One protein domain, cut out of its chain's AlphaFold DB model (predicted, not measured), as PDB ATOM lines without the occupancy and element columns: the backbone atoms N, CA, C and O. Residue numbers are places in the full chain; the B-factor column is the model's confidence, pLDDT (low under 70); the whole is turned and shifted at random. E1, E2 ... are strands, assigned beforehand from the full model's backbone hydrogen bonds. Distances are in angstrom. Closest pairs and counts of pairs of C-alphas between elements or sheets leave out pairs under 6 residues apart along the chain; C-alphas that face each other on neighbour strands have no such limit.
ATOM      1  N   ARG A   2      74.513  24.028 108.527       96.00
ATOM      2  CA  ARG A   2      73.902  22.977 109.356       96.00
ATOM      3  C   ARG A   2      74.291  23.175 110.817       96.00
ATOM      4  O   ARG A   2      75.460  23.436 111.100       96.00
ATOM      5  N   PHE A   3      73.326  23.006 111.715       96.56
ATOM      6  CA  PHE A   3      73.502  23.066 113.165       96.56
ATOM      7  C   PHE A   3      73.312  21.665 113.748       96.56
ATOM      8  O   PHE A   3      72.386  20.954 113.363       96.56
ATOM      9  N   GLU A   4      74.188  21.261 114.660       96.12
ATOM     10  CA  GLU A   4      74.075  20.005 115.401       96.12
ATOM     11  C   GLU A   4      74.111  20.311 116.899       96.12
ATOM     12  O   GLU A   4      74.944  21.099 117.362       96.12
ATOM     13  N   TYR A   5      73.235  19.657 117.660       94.50
ATOM     14  CA  TYR A   5      73.046  19.898 119.087       94.50
ATOM     15  C   TYR A   5      73.353  18.641 119.908       94.50
ATOM     16  O   TYR A   5      73.245  17.512 119.430       94.50
ATOM     17  N   TYR A   6      73.775  18.849 121.150       88.69
ATOM     18  CA  TYR A   6      73.694  17.865 122.220       88.69
ATOM     19  C   TYR A   6      72.361  18.058 122.945       88.69
ATOM     20  O   TYR A   6      72.022  19.189 123.295       88.69
ATOM     21  N   GLU A   7      71.626  16.973 123.173       87.88
ATOM     22  CA  GLU A   7      70.339  17.000 123.868       87.88
ATOM     23  C   GLU A   7      70.437  16.183 125.161       87.88
ATOM     24  O   GLU A   7      70.850  15.022 125.141       87.88
ATOM     25  N   ASP A   8      70.067  16.798 126.284       81.50
ATOM     26  CA  ASP A   8      69.823  16.120 127.557       81.50
ATOM     27  C   ASP A   8      68.336  16.270 127.885       81.50
ATOM     28  O   ASP A   8      67.907  17.252 128.496       81.50
ATOM     29  N   GLU A   9      67.545  15.287 127.446       78.75
ATOM     30  CA  GLU A   9      66.094  15.259 127.655       78.75
ATOM     31  C   GLU A   9      65.722  15.321 129.142       78.75
ATOM     32  O   GLU A   9      64.727  15.946 129.499       78.75
ATOM     33  N   LYS A  10      66.535  14.723 130.027       74.44
ATOM     34  CA  LYS A  10      66.266  14.717 131.474       74.44
ATOM     35  C   LYS A  10      66.491  16.083 132.104       74.44
ATOM     36  O   LYS A  10      65.826  16.410 133.080       74.44
ATOM     37  N   ALA A  11      67.445  16.851 131.586       70.56
ATOM     38  CA  ALA A  11      67.706  18.211 132.042       70.56
ATOM     39  C   ALA A  11      66.880  19.268 131.285       70.56
ATOM     40  O   ALA A  11      66.919  20.439 131.667       70.56
ATOM     41  N   GLY A  12      66.177  18.872 130.215       72.12
ATOM     42  CA  GLY A  12      65.449  19.766 129.313       72.12
ATOM     43  C   GLY A  12      66.357  20.697 128.504       72.12
ATOM     44  O   GLY A  12      65.898  21.724 128.012       72.12
ATOM     45  N   VAL A  13      67.651  20.383 128.377       79.69
ATOM     46  CA  VAL A  13      68.645  21.297 127.793       79.69
ATOM     47  C   VAL A  13      69.081  20.825 126.409       79.69
ATOM     48  O   VAL A  13      69.417  19.657 126.206       79.69
ATOM     49  N   ARG A  14      69.156  21.769 125.465       86.81
ATOM     50  CA  ARG A  14      69.791  21.599 124.152       86.81
ATOM     51  C   ARG A  14      70.976  22.542 124.025       86.81
ATOM     52  O   ARG A  14      70.840  23.742 124.239       86.81
ATOM     53  N   GLN A  15      72.142  22.011 123.674       89.38
ATOM     54  CA  GLN A  15      73.375  22.791 123.561       89.38
ATOM     55  C   GLN A  15      73.967  22.668 122.173       89.38
ATOM     56  O   GLN A  15      74.089  21.569 121.635       89.38
ATOM     57  N   LEU A  16      74.350  23.797 121.583       94.62
ATOM     58  CA  LEU A  16      74.955  23.811 120.262       94.62
ATOM     59  C   LEU A  16      76.301  23.089 120.310       94.62
ATOM     60  O   LEU A  16      77.212  23.518 120.998       94.62
ATOM     61  N   LYS A  17      76.444  21.995 119.571       96.00
ATOM     62  CA  LYS A  17      77.670  21.188 119.551       96.00
ATOM     63  C   LYS A  17      78.568  21.574 118.387       96.00
ATOM     64  O   LYS A  17      79.795  21.619 118.528       96.00
ATOM     65  N   ARG A  18      77.961  21.816 117.224       96.94
ATOM     66  CA  ARG A  18      78.680  22.025 115.970       96.94
ATOM     67  C   ARG A  18      77.873  22.876 115.000       96.94
ATOM     68  O   ARG A  18      76.660  22.722 114.896       96.94
ATOM     69  N   VAL A  19      78.573  23.716 114.246       97.56
ATOM     70  CA  VAL A  19      78.028  24.430 113.087       97.56
ATOM     71  C   VAL A  19      78.922  24.165 111.887       97.56
ATOM     72  O   VAL A  19      80.142  24.284 111.988       97.56
ATOM     73  N   VAL A  20      78.320  23.810 110.755       96.38
ATOM     74  CA  VAL A  20      79.030  23.545 109.498       96.38
ATOM     75  C   VAL A  20      78.504  24.469 108.405       96.38
ATOM     76  O   VAL A  20      77.289  24.603 108.212       96.38
ATOM     77  N   PHE A  21      79.415  25.141 107.704       94.88
ATOM     78  CA  PHE A  21      79.079  26.093 106.649       94.88
ATOM     79  C   PHE A  21      80.211  26.258 105.623       94.88
ATOM     80  O   PHE A  21      81.289  25.678 105.739       94.88
ATOM     81  N   GLY A  22      79.944  27.059 104.591       91.69
ATOM     82  CA  GLY A  22      80.841  27.241 103.452       91.69
ATOM     83  C   GLY A  22      80.620  26.209 102.343       91.69
ATOM     84  O   GLY A  22      79.867  25.245 102.489       91.69
ATOM     85  N   ARG A  23      81.259  26.439 101.191       91.38
ATOM     86  CA  ARG A  23      81.149  25.551 100.025       91.38
ATOM     87  C   ARG A  23      81.737  24.181 100.364       91.38
ATOM     88  O   ARG A  23      82.907  24.099 100.721       91.38
ATOM     89  N   GLY A  24      80.931  23.129 100.222       90.19
ATOM     90  CA  GLY A  24      81.353  21.759 100.523       90.19
ATOM     91  C   GLY A  24      81.710  21.544 101.996       90.19
ATOM     92  O   GLY A  24      82.642  20.796 102.270       90.19
ATOM     93  N   ASP A  25      81.024  22.229 102.920       92.75
ATOM     94  CA  ASP A  25      81.232  22.085 104.370       92.75
ATOM     95  C   ASP A  25      82.673  22.406 104.821       92.75
ATOM     96  O   ASP A  25      83.190  21.859 105.793       92.75
ATOM     97  N   ALA A  26      83.339  23.314 104.098       94.81
ATOM     98  CA  ALA A  26      84.752  23.629 104.298       94.81
ATOM     99  C   ALA A  26      85.079  24.259 105.663       94.81
ATOM    100  O   ALA A  26      86.247  24.238 106.056       94.81
ATOM    101  N   VAL A  27      84.097  24.831 106.367       96.56
ATOM    102  CA  VAL A  27      84.285  25.455 107.682       96.56
ATOM    103  C   VAL A  27      83.427  24.757 108.728       96.56
ATOM    104  O   VAL A  27      82.224  24.558 108.552       96.56
ATOM    105  N   GLU A  28      84.055  24.431 109.852       97.62
ATOM    106  CA  GLU A  28      83.419  23.790 110.994       97.62
ATOM    107  C   GLU A  28      83.738  24.558 112.280       97.62
ATOM    108  O   GLU A  28      84.899  24.806 112.598       97.62
ATOM    109  N   MET A  29      82.705  24.884 113.052       97.75
ATOM    110  CA  MET A  29      82.831  25.397 114.415       97.75
ATOM    111  C   MET A  29      82.419  24.312 115.402       97.75
ATOM    112  O   MET A  29      81.336  23.741 115.266       97.75
ATOM    113  N   ARG A  30      83.257  24.036 116.404       97.94
ATOM    114  CA  ARG A  30      82.963  23.099 117.498       97.94
ATOM    115  C   ARG A  30      82.872  23.837 118.819       97.94
ATOM    116  O   ARG A  30      83.721  24.671 119.127       97.94
ATOM    117  N   PHE A  31      81.899  23.450 119.627       97.50
ATOM    118  CA  PHE A  31      81.652  24.010 120.948       97.50
ATOM    119  C   PHE A  31      81.982  22.943 121.990       97.50
ATOM    120  O   PHE A  31      81.441  21.834 121.960       97.50
ATOM    121  N   ARG A  32      82.934  23.238 122.879       96.31
ATOM    122  CA  ARG A  32      83.369  22.317 123.933       96.31
ATOM    123  C   ARG A  32      82.880  22.804 125.280       96.31
ATOM    124  O   ARG A  32      83.112  23.954 125.668       96.31
ATOM    125  N   TYR A  33      82.250  21.888 125.996       93.94
ATOM    126  CA  TYR A  33      81.612  22.161 127.267       93.94
ATOM    127  C   TYR A  33      82.326  21.447 128.408       93.94
ATOM    128  O   TYR A  33      82.771  20.311 128.270       93.94
ATOM    129  N   ALA A  34      82.417  22.139 129.537       91.25
ATOM    130  CA  ALA A  34      82.861  21.606 130.811       91.25
ATOM    131  C   ALA A  34      81.661  21.562 131.757       91.25
ATOM    132  O   ALA A  34      80.694  22.301 131.582       91.25
ATOM    133  N   THR A  35      81.724  20.722 132.781       88.31
ATOM    134  CA  THR A  35      80.724  20.737 133.851       88.31
ATOM    135  C   THR A  35      80.842  22.023 134.665       88.31
ATOM    136  O   THR A  35      81.961  22.445 134.971       88.31
ATOM    137  N   ARG A  36      79.708  22.615 135.047       86.50
ATOM    138  CA  ARG A  36      79.652  23.728 136.007       86.50
ATOM    139  C   ARG A  36      79.134  23.256 137.361       86.50
ATOM    140  O   ARG A  36      78.290  22.363 137.420       86.50
ATOM    141  N   GLY A  37      79.676  23.814 138.442       79.69
ATOM    142  CA  GLY A  37      79.338  23.417 139.816       79.69
ATOM    143  C   GLY A  37      78.235  24.249 140.478       79.69
ATOM    144  O   GLY A  37      77.736  23.871 141.533       79.69
ATOM    145  N   ASP A  38      77.858  25.374 139.881       81.44
ATOM    146  CA  ASP A  38      76.913  26.368 140.401       81.44
ATOM    147  C   ASP A  38      75.526  26.239 139.756       81.44
ATOM    148  O   ASP A  38      74.929  27.191 139.254       81.44
ATOM    149  N   VAL A  39      75.032  25.008 139.729       79.62
ATOM    150  CA  VAL A  39      73.808  24.641 139.026       79.62
ATOM    151  C   VAL A  39      72.584  25.073 139.836       79.62
ATOM    152  O   VAL A  39      72.447  24.692 140.997       79.62
ATOM    153  N   SER A  40      71.663  25.818 139.225       75.25
ATOM    154  CA  SER A  40      70.323  26.039 139.777       75.25
ATOM    155  C   SER A  40      69.264  25.595 138.779       75.25
ATOM    156  O   SER A  40      69.371  25.913 137.596       75.25
ATOM    157  N   THR A  41      68.245  24.886 139.260       81.00
ATOM    158  CA  THR A  41      67.069  24.550 138.456       81.00
ATOM    159  C   THR A  41      66.213  25.796 138.268       81.00
ATOM    160  O   THR A  41      65.856  26.462 139.241       81.00
ATOM    161  N   THR A  42      65.887  26.105 137.019       78.75
ATOM    162  CA  THR A  42      64.985  27.199 136.650       78.75
ATOM    163  C   THR A  42      63.705  26.608 136.084       78.75
ATOM    164  O   THR A  42      63.750  25.688 135.273       78.75
ATOM    165  N   LEU A  43      62.561  27.150 136.492       76.75
ATOM    166  CA  LEU A  43      61.276  26.795 135.902       76.75
ATOM    167  C   LEU A  43      61.028  27.645 134.655       76.75
ATOM    168  O   LEU A  43      61.048  28.872 134.726       76.75
ATOM    169  N   VAL A  44      60.760  26.989 133.528       71.12
ATOM    170  CA  VAL A  44      60.283  27.625 132.295       71.12
ATOM    171  C   VAL A  44      58.930  27.015 131.955       71.12
ATOM    172  O   VAL A  44      58.824  25.878 131.490       71.12
ATOM    173  N   GLY A  45      57.864  27.755 132.267       77.62
ATOM    174  CA  GLY A  45      56.505  27.215 132.260       77.62
ATOM    175  C   GLY A  45      56.370  26.066 133.265       77.62
ATOM    176  O   GLY A  45      56.605  26.250 134.456       77.62
ATOM    177  N   LYS A  46      56.009  24.875 132.774       76.44
ATOM    178  CA  LYS A  46      55.906  23.638 133.571       76.44
ATOM    179  C   LYS A  46      57.189  22.798 133.596       76.44
ATOM    180  O   LYS A  46      57.186  21.718 134.181       76.44
ATOM    181  N   TYR A  47      58.244  23.238 132.909       74.62
ATOM    182  CA  TYR A  47      59.474  22.470 132.746       74.62
ATOM    183  C   TYR A  47      60.548  22.939 133.717       74.62
ATOM    184  O   TYR A  47      60.764  24.138 133.891       74.62
ATOM    185  N   GLU A  48      61.250  21.982 134.311       81.25
ATOM    186  CA  GLU A  48      62.447  22.223 135.107       81.25
ATOM    187  C   GLU A  48      63.683  22.116 134.216       81.25
ATOM    188  O   GLU A  48      63.989  21.053 133.680       81.25
ATOM    189  N   LEU A  49      64.402  23.225 134.067       81.25
ATOM    190  CA  LEU A  49      65.643  23.301 133.307       81.25
ATOM    191  C   LEU A  49      66.830  23.344 134.254       81.25
ATOM    192  O   LEU A  49      66.890  24.178 135.156       81.25
ATOM    193  N   THR A  50      67.800  22.459 134.033       83.62
ATOM    194  CA  THR A  50      69.022  22.398 134.844       83.62
ATOM    195  C   THR A  50      70.258  22.484 133.950       83.62
ATOM    196  O   THR A  50      70.695  21.492 133.369       83.62
ATOM    197  N   GLU A  51      70.870  23.664 133.857       81.81
ATOM    198  CA  GLU A  51      72.055  23.881 133.017       81.81
ATOM    199  C   GLU A  51      73.340  23.381 133.686       81.81
ATOM    200  O   GLU A  51      73.957  24.075 134.488       81.81
ATOM    201  N   ARG A  52      73.784  22.168 133.343       85.19
ATOM    202  CA  ARG A  52      74.959  21.517 133.968       85.19
ATOM    203  C   ARG A  52      76.288  21.761 133.262       85.19
ATOM    204  O   ARG A  52      77.337  21.327 133.741       85.19
ATOM    205  N   LEU A  53      76.254  22.429 132.119       88.25
ATOM    206  CA  LEU A  53      77.398  22.577 131.232       88.25
ATOM    207  C   LEU A  53      77.677  24.057 130.975       88.25
ATOM    208  O   LEU A  53      76.753  24.842 130.780       88.25
ATOM    209  N   ARG A  54      78.959  24.418 130.938       90.44
ATOM    210  CA  ARG A  54      79.458  25.737 130.537       90.44
ATOM    211  C   ARG A  54      80.342  25.605 129.307       90.44
ATOM    212  O   ARG A  54      81.151  24.680 129.221       90.44
ATOM    213  N   LEU A  55      80.219  26.536 128.371       94.38
ATOM    214  CA  LEU A  55      81.129  26.622 127.234       94.38
ATOM    215  C   LEU A  55      82.513  27.053 127.738       94.38
ATOM    216  O   LEU A  55      82.625  28.076 128.404       94.38
ATOM    217  N   HIS A  56      83.561  26.287 127.427       96.12
ATOM    218  CA  HIS A  56      84.935  26.641 127.819       96.12
ATOM    219  C   HIS A  56      85.904  26.738 126.633       96.12
ATOM    220  O   HIS A  56      87.020  27.242 126.780       96.12
ATOM    221  N   ARG A  57      85.500  26.267 125.444       96.50
ATOM    222  CA  ARG A  57      86.291  26.415 124.221       96.50
ATOM    223  C   ARG A  57      85.414  26.439 122.972       96.50
ATOM    224  O   ARG A  57      84.471  25.656 122.859       96.50
ATOM    225  N   VAL A  58      85.779  27.290 122.016       97.62
ATOM    226  CA  VAL A  58      85.240  27.285 120.647       97.62
ATOM    227  C   VAL A  58      86.384  27.037 119.672       97.62
ATOM    228  O   VAL A  58      87.358  27.785 119.654       97.62
ATOM    229  N   GLU A  59      86.282  25.985 118.868       96.75
ATOM    230  CA  GLU A  59      87.300  25.599 117.884       96.75
ATOM    231  C   GLU A  59      86.778  25.907 116.482       96.75
ATOM    232  O   GLU A  59      85.668  25.506 116.139       96.75
ATOM    233  N   ILE A  60      87.577  26.590 115.663       96.81
ATOM    234  CA  ILE A  60      87.267  26.850 114.255       96.81
ATOM    235  C   ILE A  60      88.222  26.031 113.398       96.81
ATOM    236  O   ILE A  60      89.442  26.191 113.487       96.81
ATOM    237  N   LEU A  61      87.661  25.175 112.551       96.25
ATOM    238  CA  LEU A  61      88.379  24.330 111.613       96.25
ATOM    239  C   LEU A  61      88.067  24.754 110.177       96.25
ATOM    240  O   LEU A  61      86.920  25.046 109.842       96.25
ATOM    241  N   VAL A  62      89.089  24.746 109.325       95.31
ATOM    242  CA  VAL A  62      88.981  24.989 107.882       95.31
ATOM    243  C   VAL A  62      89.620  23.810 107.158       95.31
ATOM    244  O   VAL A  62      90.778  23.480 107.413       95.31
ATOM    245  N   GLY A  63      88.855  23.125 106.306       93.25
ATOM    246  CA  GLY A  63      89.313  21.906 105.628       93.25
ATOM    247  C   GLY A  63      89.759  20.813 106.608       93.25
ATOM    248  O   GLY A  63      90.756  20.137 106.372       93.25
ATOM    249  N   GLY A  64      89.088  20.705 107.760       91.44
ATOM    250  CA  GLY A  64      89.426  19.752 108.825       91.44
ATOM    251  C   GLY A  64      90.645  20.120 109.681       91.44
ATOM    252  O   GLY A  64      90.910  19.440 110.670       91.44
ATOM    253  N   THR A  65      91.356  21.205 109.364       91.81
ATOM    254  CA  THR A  65      92.510  21.681 110.142       91.81
ATOM    255  C   THR A  65      92.086  22.796 111.088       91.81
ATOM    256  O   THR A  65      91.388  23.721 110.676       91.81
ATOM    257  N   MET A  66      92.507  22.740 112.356       92.44
ATOM    258  CA  MET A  66      92.252  23.824 113.310       92.44
ATOM    259  C   MET A  66      92.905  25.113 112.806       92.44
ATOM    260  O   MET A  66      94.111  25.146 112.596       92.44
ATOM    261  N   ALA A  67      92.113  26.166 112.635       93.69
ATOM    262  CA  ALA A  67      92.587  27.491 112.257       93.69
ATOM    263  C   ALA A  67      92.735  28.395 113.488       93.69
ATOM    264  O   ALA A  67      93.732  29.111 113.622       93.69
ATOM    265  N   ARG A  68      91.735  28.371 114.380       95.25
ATOM    266  CA  ARG A  68      91.647  29.229 115.569       95.25
ATOM    267  C   ARG A  68      90.935  28.516 116.715       95.25
ATOM    268  O   ARG A  68      90.096  27.646 116.491       95.25
ATOM    269  N   GLU A  69      91.240  28.937 117.932       95.62
ATOM    270  CA  GLU A  69      90.642  28.471 119.177       95.62
ATOM    271  C   GLU A  69      90.339  29.685 120.066       95.62
ATOM    272  O   GLU A  69      91.220  30.507 120.308       95.62
ATOM    273  N   TYR A  70      89.117  29.783 120.583       96.75
ATOM    274  CA  TYR A  70      88.772  30.692 121.672       96.75
ATOM    275  C   TYR A  70      88.730  29.895 122.971       96.75
ATOM    276  O   TYR A  70      87.961  28.939 123.078       96.75
ATOM    277  N   ARG A  71      89.540  30.286 123.955       96.50
ATOM    278  CA  ARG A  71      89.549  29.722 125.310       96.50
ATOM    279  C   ARG A  71      88.758  30.629 126.233       96.50
ATOM    280  O   ARG A  71      89.031  31.824 126.285       96.50
ATOM    281  N   LEU A  72      87.786  30.058 126.935       97.25
ATOM    282  CA  LEU A  72      86.930  30.763 127.878       97.25
ATOM    283  C   LEU A  72      87.262  30.247 129.279       97.25
ATOM    284  O   LEU A  72      86.940  29.110 129.630       97.25
ATOM    285  N   GLU A  73      87.934  31.073 130.073       95.88
ATOM    286  CA  GLU A  73      88.316  30.733 131.443       95.88
ATOM    287  C   GLU A  73      87.298  31.327 132.407       95.88
ATOM    288  O   GLU A  73      87.057  32.533 132.404       95.88
ATOM    289  N   SER A  74      86.699  30.480 133.239       93.69
ATOM    290  CA  SER A  74      85.768  30.902 134.286       93.69
ATOM    291  C   SER A  74      86.448  30.885 135.649       93.69
ATOM    292  O   SER A  74      87.339  30.073 135.895       93.69
ATOM    293  N   GLU A  75      85.999  31.747 136.548       91.62
ATOM    294  CA  GLU A  75      86.347  31.710 137.964       91.62
ATOM    295  C   GLU A  75      85.138  31.328 138.811       91.62
ATOM    296  O   GLU A  75      83.995  31.507 138.389       91.62
ATOM    297  N   ARG A  76      85.401  30.822 140.018       88.25
ATOM    298  CA  ARG A  76      84.374  30.545 141.017       88.25
ATOM    299  C   ARG A  76      84.439  31.593 142.124       88.25
ATOM    300  O   ARG A  76      85.491  31.803 142.719       88.25
ATOM    301  N   THR A  77      83.312  32.235 142.388       84.06
ATOM    302  CA  THR A  77      83.135  33.229 143.452       84.06
ATOM    303  C   THR A  77      83.116  32.577 144.835       84.06
ATOM    304  O   THR A  77      82.853  31.379 144.970       84.06
ATOM    305  N   ALA A  78      83.321  33.378 145.885       81.62
ATOM    306  CA  ALA A  78      83.214  32.920 147.272       81.62
ATOM    307  C   ALA A  78      81.814  32.379 147.624       81.62
ATOM    308  O   ALA A  78      81.684  31.468 148.435       81.62
ATOM    309  N   THR A  79      80.765  32.900 146.981       78.56
ATOM    310  CA  THR A  79      79.373  32.445 147.135       78.56
ATOM    311  C   THR A  79      79.033  31.235 146.260       78.56
ATOM    312  O   THR A  79      77.903  30.755 146.280       78.56
ATOM    313  N   GLY A  80      80.012  30.700 145.524       82.00
ATOM    314  CA  GLY A  80      79.917  29.430 144.816       82.00
ATOM    315  C   GLY A  80      79.553  29.526 143.337       82.00
ATOM    316  O   GLY A  80      79.688  28.503 142.670       82.00
ATOM    317  N   TRP A  81      79.172  30.707 142.834       83.94
ATOM    318  CA  TRP A  81      78.843  30.973 141.423       83.94
ATOM    319  C   TRP A  81      80.058  30.926 140.516       83.94
ATOM    320  O   TRP A  81      81.143  31.331 140.932       83.94
ATOM    321  N   GLU A  82      79.861  30.526 139.269       87.94
ATOM    322  CA  GLU A  82      80.872  30.570 138.225       87.94
ATOM    323  C   GLU A  82      80.593  31.714 137.251       87.94
ATOM    324  O   GLU A  82      79.460  31.935 136.822       87.94
ATOM    325  N   ARG A  83      81.642  32.455 136.893       90.25
ATOM    326  CA  ARG A  83      81.561  33.600 135.978       90.25
ATOM    327  C   ARG A  83      82.771  33.651 135.055       90.25
ATOM    328  O   ARG A  83      83.860  33.219 135.427       90.25
ATOM    329  N   LEU A  84      82.577  34.145 133.835       94.31
ATOM    330  CA  LEU A  84      83.625  34.208 132.816       94.31
ATOM    331  C   LEU A  84      84.671  35.259 133.192       94.31
ATOM    332  O   LEU A  84      84.344  36.430 133.286       94.31
ATOM    333  N   ARG A  85      85.930  34.870 133.356       95.38
ATOM    334  CA  ARG A  85      87.019  35.772 133.745       95.38
ATOM    335  C   ARG A  85      87.876  36.201 132.564       95.38
ATOM    336  O   ARG A  85      88.370  37.323 132.543       95.38
ATOM    337  N   ARG A  86      88.128  35.304 131.607       96.94
ATOM    338  CA  ARG A  86      89.011  35.596 130.469       96.94
ATOM    339  C   ARG A  86      88.542  34.951 129.182       96.94
ATOM    340  O   ARG A  86      88.011  33.840 129.190       96.94
ATOM    341  N   ILE A  87      88.819  35.634 128.076       96.94
ATOM    342  CA  ILE A  87      88.667  35.110 126.721       96.94
ATOM    343  C   ILE A  87      90.007  35.254 126.006       96.94
ATOM    344  O   ILE A  87      90.525  36.360 125.875       96.94
ATOM    345  N   GLN A  88      90.565  34.151 125.516       96.25
ATOM    346  CA  GLN A  88      91.837  34.159 124.795       96.25
ATOM    347  C   GLN A  88      91.681  33.574 123.395       96.25
ATOM    348  O   GLN A  88      91.176  32.463 123.240       96.25
ATOM    349  N   LEU A  89      92.153  34.301 122.380       95.19
ATOM    350  CA  LEU A  89      92.260  33.794 121.014       95.19
ATOM    351  C   LEU A  89      93.641  33.169 120.794       95.19
ATOM    352  O   LEU A  89      94.667  33.829 120.963       95.19
ATOM    353  N   CYS A  90      93.652  31.917 120.363       93.75
ATOM    354  CA  CYS A  90      94.834  31.162 119.979       93.75
ATOM    355  C   CYS A  90      94.727  30.725 118.513       93.75
ATOM    356  O   CYS A  90      93.642  30.406 118.021       93.75
ATOM    357  N   PHE A  91      95.847  30.708 117.797       92.00
ATOM    358  CA  PHE A  91      95.901  30.246 116.407       92.00
ATOM    359  C   PHE A  91      96.440  28.822 116.325       92.00
ATOM    360  O   PHE A  91      97.075  28.335 117.255       92.00
ATOM    361  N   ALA A  92      96.218  28.171 115.183       85.62
ATOM    362  CA  ALA A  92      96.858  26.902 114.852       85.62
ATOM    363  C   ALA A  92      98.357  26.918 115.194       85.62
ATOM    364  O   ALA A  92      99.062  27.883 114.880       85.62
ATOM    365  N   ALA A  93      98.844  25.848 115.824       75.06
ATOM    366  CA  ALA A  93     100.254  25.739 116.154       75.06
ATOM    367  C   ALA A  93     101.109  25.814 114.877       75.06
ATOM    368  O   ALA A  93     100.895  25.064 113.926       75.06
ATOM    369  N   ARG A  94     102.100  26.710 114.867       62.97
ATOM    370  CA  ARG A  94     103.231  26.652 113.933       62.97
ATOM    371  C   ARG A  94     104.439  26.233 114.763       62.97
ATOM    372  O   ARG A  94     104.829  26.967 115.666       62.97
ATOM    373  N   ASN A  95     105.021  25.072 114.461       62.91
ATOM    374  CA  ASN A  95     106.219  24.534 115.127       62.91
ATOM    375  C   ASN A  95     106.017  24.217 116.626       62.91
ATOM    376  O   ASN A  95     106.754  24.725 117.470       62.91
ATOM    377  N   ASP A  96     104.987  23.435 116.968       65.25
ATOM    378  CA  ASP A  96     104.658  22.986 118.341       65.25
ATOM    379  C   ASP A  96     104.410  24.094 119.381       65.25
ATOM    380  O   ASP A  96     104.220  23.830 120.568       65.25
ATOM    381  N   ARG A  97     104.330  25.355 118.945       68.88
ATOM    382  CA  ARG A  97     103.872  26.482 119.756       68.88
ATOM    383  C   ARG A  97     102.568  27.006 119.184       68.88
ATOM    384  O   ARG A  97     102.473  27.320 118.001       68.88
ATOM    385  N   THR A  98     101.559  27.096 120.042       76.12
ATOM    386  CA  THR A  98     100.275  27.733 119.730       76.12
ATOM    387  C   THR A  98     100.415  29.212 120.085       76.12
ATOM    388  O   THR A  98     100.436  29.525 121.277       76.12
ATOM    389  N   PRO A  99     100.586  30.131 119.116       89.44
ATOM    390  CA  PRO A  99     100.628  31.547 119.442       89.44
ATOM    391  C   PRO A  99      99.230  31.973 119.900       89.44
ATOM    392  O   PRO A  99      98.235  31.725 119.213       89.44
ATOM    393  N   CYS A 100      99.161  32.599 121.069       91.94
ATOM    394  CA  CYS A 100      97.932  33.149 121.622       91.94
ATOM    395  C   CYS A 100      98.087  34.656 121.799       91.94
ATOM    396  O   CYS A 100      99.169  35.138 122.137       91.94
ATOM    397  N   LEU A 101      96.998  35.386 121.575       92.38
ATOM    398  CA  LEU A 101      96.928  36.801 121.916       92.38
ATOM    399  C   LEU A 101      96.858  36.972 123.437       92.38
ATOM    400  O   LEU A 101      96.492  36.042 124.169       92.38
ATOM    401  N   THR A 102      97.177  38.175 123.908       94.31
ATOM    402  CA  THR A 102      96.831  38.604 125.265       94.31
ATOM    403  C   THR A 102      95.327  38.390 125.479       94.31
ATOM    404  O   THR A 102      94.539  38.708 124.584       94.31
TER     405      THR A 102
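Overview. This is residues 2 to 102 of the 362 residues of an uncharacterized protein of Gammaproteobacteria bacterium (UniProt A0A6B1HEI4). The domain is a single flat but twisted sheet of six long antiparallel strands, E1, E2, E3, E6, E7 and E8, side by side in that order, with no named helix over either face. Between E3 and E6 the chain makes a small two-stranded hairpin, E4 and E5, at one end of the longest axis, while the loop around Asn 95, after E8, makes the other end. The printed part has 101 residues with eight named strands, E1 to E8 along the chain, and its class is all strand. The whole is loose, with a radius of gyration of the C-alphas of 16.4 A, and spans 49 by 37 by 16 A.

Arrangement. In the six-stranded sheet, edge strand E1, residues 2 to 8, forms an antiparallel hairpin with E2, residues 13 to 21, at 160 degrees, with N 4 and O 18 2.9 A apart. E2 forms a hairpin with E3, residues 27 to 35, at 158 degrees, with N 29 and O 19 2.8 A apart. E1, E2 and E3 are a meander, each strand the antiparallel neighbour of the one before. E3 is also the antiparallel neighbour of E6, residues 53 to 62, at 159 degrees, with N 30 and O 59 2.8 A apart. E6, E7, residues 65 to 76, and E8, residues 82 to 91, are a second meander. N 70 and O 58 are 2.8 A apart in the hairpin of E6 and E7, and N 71 and O 88 are 2.8 A apart in that of E7 and E8, the other edge strand. E6 bends by 57 degrees at residue 56, E7 by 54 degrees at residue 68 and E8 by 52 degrees at residue 85. The hairpin of E4, residues 41 to 44, and E5, residues 47 to 50, is a separate antiparallel sheet, with N 49 and O 42 2.8 A apart. E5 runs on into E6 across a break of 2 residues, at 74 degrees. The closest C-alphas of E2 and E5, those of Val 13 and Leu 49, are 6.6 A apart.

Along the chain. E1 begins at C-alpha 2, (73.902, 22.977, 109.356), and is 19.9 A long. E2 measures 24.1 A, E3 26.8 A, E4 9.7 A, E5 9.8 A and E6 26.2 A. E7, the longest strand with 12 residues, measures 33.1 A. E8 measures 26.5 A and ends at C-alpha 91, (95.901, 30.246, 116.407).

Size, cuts and confidence. The two C-alphas farthest apart, those of Lys 46 and Asn 95, are 53.6 A apart. The printed part has no cut, and the seven links between named strands are tight. The mean pLDDT of the printed part is 88.3, and residues 94 to 97 are under 70.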